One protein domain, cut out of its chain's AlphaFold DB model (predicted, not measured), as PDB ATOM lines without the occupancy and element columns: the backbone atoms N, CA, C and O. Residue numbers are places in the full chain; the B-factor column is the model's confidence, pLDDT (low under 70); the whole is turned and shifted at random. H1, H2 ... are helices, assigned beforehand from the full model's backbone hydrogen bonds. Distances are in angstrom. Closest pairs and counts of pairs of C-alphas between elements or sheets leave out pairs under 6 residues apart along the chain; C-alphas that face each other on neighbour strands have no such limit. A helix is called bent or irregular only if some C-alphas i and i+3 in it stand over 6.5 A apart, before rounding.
ATOM      1  N   THR A  29     158.083 140.231 178.734       91.94
ATOM      2  CA  THR A  29     159.024 139.371 178.002       91.94
ATOM      3  C   THR A  29     160.065 138.766 178.937       91.94
ATOM      4  O   THR A  29     160.343 137.568 178.865       91.94
ATOM      5  N   MET A  30     160.606 139.573 179.855       92.12
ATOM      6  CA  MET A  30     161.555 139.099 180.863       92.12
ATOM      7  C   MET A  30     160.909 138.053 181.776       92.12
ATOM      8  O   MET A  30     161.477 136.980 181.984       92.12
ATOM      9  N   TYR A  31     159.708 138.335 182.285       91.94
ATOM     10  CA  TYR A  31     158.992 137.413 183.164       91.94
ATOM     11  C   TYR A  31     158.658 136.091 182.459       91.94
ATOM     12  O   TYR A  31     158.906 135.016 183.003       91.94
ATOM     13  N   ARG A  32     158.178 136.147 181.210       91.88
ATOM     14  CA  ARG A  32     157.930 134.954 180.383       91.88
ATOM     15  C   ARG A  32     159.195 134.114 180.187       91.88
ATOM     16  O   ARG A  32     159.109 132.892 180.275       91.88
ATOM     17  N   GLY A  33     160.357 134.742 179.994       93.19
ATOM     18  CA  GLY A  33     161.644 134.043 179.900       93.19
ATOM     19  C   GLY A  33     162.036 133.307 181.190       93.19
ATOM     20  O   GLY A  33     162.488 132.159 181.137       93.19
ATOM     21  N   ILE A  34     161.799 133.924 182.351       91.62
ATOM     22  CA  ILE A  34     162.036 133.301 183.665       91.62
ATOM     23  C   ILE A  34     161.113 132.095 183.850       91.62
ATOM     24  O   ILE A  34     161.590 130.994 184.123       91.62
ATOM     25  N   ILE A  35     159.808 132.265 183.617       92.25
ATOM     26  CA  ILE A  35     158.835 131.168 183.721       92.25
ATOM     27  C   ILE A  35     159.168 130.033 182.746       92.25
ATOM     28  O   ILE A  35     159.095 128.871 183.133       92.25
ATOM     29  N   GLY A  36     159.589 130.335 181.515       92.88
ATOM     30  CA  GLY A  36     160.030 129.317 180.557       92.88
ATOM     31  C   GLY A  36     161.239 128.518 181.053       92.88
ATOM     32  O   GLY A  36     161.258 127.292 180.961       92.88
ATOM     33  N   SER A  37     162.218 129.198 181.654       91.75
ATOM     34  CA  SER A  37     163.399 128.552 182.240       91.75
ATOM     35  C   SER A  37     163.028 127.657 183.429       91.75
ATOM     36  O   SER A  37     163.522 126.534 183.547       91.75
ATOM     37  N   LEU A  38     162.109 128.120 184.281       90.38
ATOM     38  CA  LEU A  38     161.582 127.352 185.408       90.38
ATOM     39  C   LEU A  38     160.764 126.138 184.955       90.38
ATOM     40  O   LEU A  38     160.940 125.057 185.505       90.38
ATOM     41  N   LEU A  39     159.920 126.281 183.930       90.50
ATOM     42  CA  LEU A  39     159.165 125.175 183.330       90.50
ATOM     43  C   LEU A  39     160.083 124.110 182.726       90.50
ATOM     44  O   LEU A  39     159.772 122.928 182.777       90.50
ATOM     45  N   ASN A  40     161.240 124.491 182.190       90.88
ATOM     46  CA  ASN A  40     162.233 123.502 181.778       90.88
ATOM     47  C   ASN A  40     162.824 122.748 182.986       90.88
ATOM     48  O   ASN A  40     163.098 121.550 182.911       90.88
ATOM     49  N   LEU A  41     162.996 123.429 184.123       87.31
ATOM     50  CA  LEU A  41     163.503 122.811 185.346       87.31
ATOM     51  C   LEU A  41     162.485 121.847 185.979       87.31
ATOM     52  O   LEU A  41     162.902 120.818 186.512       87.31
ATOM     53  N   THR A  42     161.175 122.112 185.869       86.62
ATOM     54  CA  THR A  42     160.128 121.236 186.435       86.62
ATOM     55  C   THR A  42     160.176 119.811 185.882       86.62
ATOM     56  O   THR A  42     159.878 118.867 186.612       86.62
ATOM     57  N   ALA A  43     160.631 119.625 184.638       84.25
ATOM     58  CA  ALA A  43     160.796 118.305 184.026       84.25
ATOM     59  C   ALA A  43     161.816 117.419 184.768       84.25
ATOM     60  O   ALA A  43     161.723 116.194 184.732       84.25
ATOM     61  N   ARG A  44     162.796 118.032 185.444       87.25
ATOM     62  CA  ARG A  44     163.843 117.340 186.220       87.25
ATOM     63  C   ARG A  44     163.633 117.459 187.730       87.25
ATOM     64  O   ARG A  44     164.257 116.724 188.488       87.25
ATOM     65  N   ARG A  45     162.787 118.400 188.147       86.56
ATOM     66  CA  ARG A  45     162.495 118.760 189.532       86.56
ATOM     67  C   ARG A  45     160.983 118.868 189.742       86.56
ATOM     68  O   ARG A  45     160.424 119.968 189.698       86.56
ATOM     69  N   PRO A  46     160.286 117.738 189.951       83.69
ATOM     70  CA  PRO A  46     158.843 117.757 190.176       83.69
ATOM     71  C   PRO A  46     158.457 118.490 191.475       83.69
ATOM     72  O   PRO A  46     157.321 118.939 191.610       83.69
ATOM     73  N   ASP A  47     159.410 118.680 192.394       82.69
ATOM     74  CA  ASP A  47     159.272 119.415 193.656       82.69
ATOM     75  C   ASP A  47     158.865 120.888 193.481       82.69
ATOM     76  O   ASP A  47     158.246 121.460 194.376       82.69
ATOM     77  N   ILE A  48     159.152 121.504 192.327       83.56
ATOM     78  CA  ILE A  48     158.856 122.930 192.087       83.56
ATOM     79  C   ILE A  48     157.673 123.177 191.152       83.56
ATOM     80  O   ILE A  48     157.285 124.329 190.961       83.56
ATOM     81  N   VAL A  49     157.075 122.124 190.583       88.38
ATOM     82  CA  VAL A  49     155.987 122.226 189.587       88.38
ATOM     83  C   VAL A  49     154.854 123.118 190.083       88.38
ATOM     84  O   VAL A  49     154.376 123.980 189.347       88.38
ATOM     85  N   PHE A  50     154.453 122.943 191.343       85.12
ATOM     86  CA  PHE A  50     153.371 123.717 191.943       85.12
ATOM     87  C   PHE A  50     153.701 125.215 192.011       85.12
ATOM     88  O   PHE A  50     152.908 126.047 191.573       85.12
ATOM     89  N   CYS A  51     154.897 125.560 192.492       84.62
ATOM     90  CA  CYS A  51     155.335 126.947 192.651       84.62
ATOM     91  C   CYS A  51     155.452 127.656 191.292       84.62
ATOM     92  O   CYS A  51     154.958 128.771 191.112       84.62
ATOM     93  N   VAL A  52     156.031 126.971 190.301       88.81
ATOM     94  CA  VAL A  52     156.155 127.487 188.930       88.81
ATOM     95  C   VAL A  52     154.779 127.667 188.287       88.81
ATOM     96  O   VAL A  52     154.525 128.693 187.658       88.81
ATOM     97  N   GLY A  53     153.863 126.716 188.494       89.06
ATOM     98  CA  GLY A  53     152.488 126.801 188.001       89.06
ATOM     99  C   GLY A  53     151.704 127.973 188.599       89.06
ATOM    100  O   GLY A  53     150.915 128.600 187.894       89.06
ATOM    101  N   MET A  54     151.943 128.311 189.869       87.88
ATOM    102  CA  MET A  54     151.361 129.500 190.500       87.88
ATOM    103  C   MET A  54     151.891 130.790 189.867       87.88
ATOM    104  O   MET A  54     151.100 131.665 189.522       87.88
ATOM    105  N   CYS A  55     153.202 130.882 189.640       87.94
ATOM    106  CA  CYS A  55     153.831 132.053 189.024       87.94
ATOM    107  C   CYS A  55     153.421 132.238 187.547       87.94
ATOM    108  O   CYS A  55     153.186 133.357 187.093       87.94
ATOM    109  N   ALA A  56     153.247 131.146 186.797       90.00
ATOM    110  CA  ALA A  56     152.872 131.191 185.381       90.00
ATOM    111  C   ALA A  56     151.528 131.903 185.117       90.00
ATOM    112  O   ALA A  56     151.332 132.473 184.045       90.00
ATOM    113  N   ARG A  57     150.621 131.948 186.104       89.81
ATOM    114  CA  ARG A  57     149.314 132.627 185.998       89.81
ATOM    115  C   ARG A  57     149.433 134.136 185.789       89.81
ATOM    116  O   ARG A  57     148.524 134.746 185.237       89.81
ATOM    117  N   PHE A  58     150.553 134.729 186.193       87.94
ATOM    118  CA  PHE A  58     150.775 136.171 186.131       87.94
ATOM    119  C   PHE A  58     151.569 136.611 184.896       87.94
ATOM    120  O   PHE A  58     151.981 137.762 184.812       87.94
ATOM    121  N   GLN A  59     151.769 135.727 183.908       87.12
ATOM    122  CA  GLN A  59     152.527 136.046 182.692       87.12
ATOM    123  C   GLN A  59     151.942 137.187 181.852       87.12
ATOM    124  O   GLN A  59     152.705 137.810 181.127       87.12
ATOM    125  N   ALA A  60     150.634 137.451 181.929       86.50
ATOM    126  CA  ALA A  60     149.971 138.526 181.180       86.50
ATOM    127  C   ALA A  60     149.982 139.885 181.903       86.50
ATOM    128  O   ALA A  60     149.691 140.910 181.301       86.50
ATOM    129  N   CYS A  61     150.260 139.899 183.209       87.56
ATOM    130  CA  CYS A  61     150.368 141.123 184.000       87.56
ATOM    131  C   CYS A  61     151.312 140.879 185.191       87.56
ATOM    132  O   CYS A  61     150.872 140.764 186.342       87.56
ATOM    133  N   PRO A  62     152.620 140.703 184.931       88.50
ATOM    134  CA  PRO A  62     153.570 140.415 185.985       88.50
ATOM    135  C   PRO A  62     153.859 141.680 186.787       88.50
ATOM    136  O   PRO A  62     154.022 142.774 186.244       88.50
ATOM    137  N   LYS A  63     153.953 141.511 188.100       89.75
ATOM    138  CA  LYS A  63     154.278 142.559 189.062       89.75
ATOM    139  C   LYS A  63     155.560 142.194 189.780       89.75
ATOM    140  O   LYS A  63     156.013 141.050 189.721       89.75
ATOM    141  N   GLU A  64     156.151 143.163 190.461       86.31
ATOM    142  CA  GLU A  64     157.418 142.945 191.158       86.31
ATOM    143  C   GLU A  64     157.318 141.852 192.235       86.31
ATOM    144  O   GLU A  64     158.234 141.042 192.369       86.31
ATOM    145  N   SER A  65     156.170 141.738 192.915       84.81
ATOM    146  CA  SER A  65     155.893 140.642 193.854       84.81
ATOM    147  C   SER A  65     155.893 139.272 193.164       84.81
ATOM    148  O   SER A  65     156.537 138.334 193.640       84.81
ATOM    149  N   HIS A  66     155.272 139.171 191.982       87.06
ATOM    150  CA  HIS A  66     155.276 137.959 191.157       87.06
ATOM    151  C   HIS A  66     156.685 137.600 190.673       87.06
ATOM    152  O   HIS A  66     157.036 136.422 190.616       87.06
ATOM    153  N   LEU A  67     157.502 138.601 190.321       85.44
ATOM    154  CA  LEU A  67     158.901 138.406 189.936       85.44
ATOM    155  C   LEU A  67     159.739 137.906 191.111       85.44
ATOM    156  O   LEU A  67     160.564 137.018 190.925       85.44
ATOM    157  N   LYS A  68     159.520 138.452 192.309       83.81
ATOM    158  CA  LYS A  68     160.234 138.047 193.520       83.81
ATOM    159  C   LYS A  68     159.939 136.599 193.908       83.81
ATOM    160  O   LYS A  68     160.842 135.919 194.366       83.81
ATOM    161  N   ALA A  69     158.713 136.127 193.693       82.31
ATOM    162  CA  ALA A  69     158.344 134.735 193.950       82.31
ATOM    163  C   ALA A  69     158.822 133.748 192.873       82.31
ATOM    164  O   ALA A  69     158.896 132.552 193.133       82.31
ATOM    165  N   ALA A  70     159.130 134.235 191.670       81.81
ATOM    166  CA  ALA A  70     159.699 133.428 190.593       81.81
ATOM    167  C   ALA A  70     161.242 133.416 190.594       81.81
ATOM    168  O   ALA A  70     161.834 132.734 189.758       81.81
ATOM    169  N   LYS A  71     161.890 134.201 191.463       71.44
ATOM    170  CA  LYS A  71     163.350 134.325 191.556       71.44
ATOM    171  C   LYS A  71     163.955 133.418 192.615       71.44
ATOM    172  O   LYS A  71     163.274 133.153 193.625       71.44
TER     173      LYS A  71
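AT A GLANCE: This is residues 29 to 71 of the 71 residues of the protein "Putative ovule protein" of Solanum chacoense (UniProt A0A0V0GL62). The model is a compact helical hairpin, H1 running one way and H2 folding back beside it, with a short third helix, H3, near the open end of the hairpin, by the beginning of H1 and the end of H2. The lines of the three helices stand at shallow tilts to one another, H1 and H3 running the same way and H2 the opposite way, and their centres make a triangle. The printed part has 43 residues with three named helices, in the order H1, H2, H3, and no named strand; the class is all helix. The whole is compact, with a radius of gyration of the C-alphas of 9.6 A, and elongated in outline, with spans of 27 by 16 by 15 A.

HOW THE PARTS SIT: H1, residues 29 to 42, and H2, residues 46 to 56, form a helical hairpin. They touch, with 9 pairs of C-alphas within 8 A; the closest C-alphas are those of Thr 42 and Val 49, 5.3 A apart. Their lines stand at a shallow tilt of 20 degrees, opposite ways. H3, residues 64 to 69, is close to H1 but not clearly touching: the closest C-alphas, those of Tyr 31 and Leu 67, are 6.8 A apart. These two run the same way at a shallow tilt of 10 degrees. H3 is also close to H2 but not clearly touching, the closest C-alphas being those of Cys 55 and His 66, 6.4 A apart. H2 and H3 run opposite ways at a shallow tilt of 10 degrees. In H1 and H3 every pair of O i and N i+4 is within hydrogen-bond range, while in H2 5 of 7 such pairs are.

IN THESE COORDINATES: H1 begins at C-alpha 29, at (159.024, 139.371, 178.002), and measures 20.0 A from its first to its last C-alpha, that of Thr 42 at (160.128, 121.236, 186.435). H2, from Pro 46 to Ala 56, measures 15.5 A. It is irregular: C-alphas 47 and 50 are 7.5 A apart, where about 5 A belongs to a regular helix, and its line is a rough one. H3, from Glu 64 to Ala 69, measures 8.7 A and ends at C-alpha 69, at (158.344, 134.735, 193.950).

THE WHOLE: The two C-alphas farthest apart are those of Arg 44 and Cys 61, at 27.4 A. The link from H1 to H2 is tight, with 3 residues, and the link from H2 to H3 is short, with 7. The printed part has no cut, and it ends at residue 71, the chain's last residue. The mean pLDDT of the printed part is 87.6, and no printed residue is under 70.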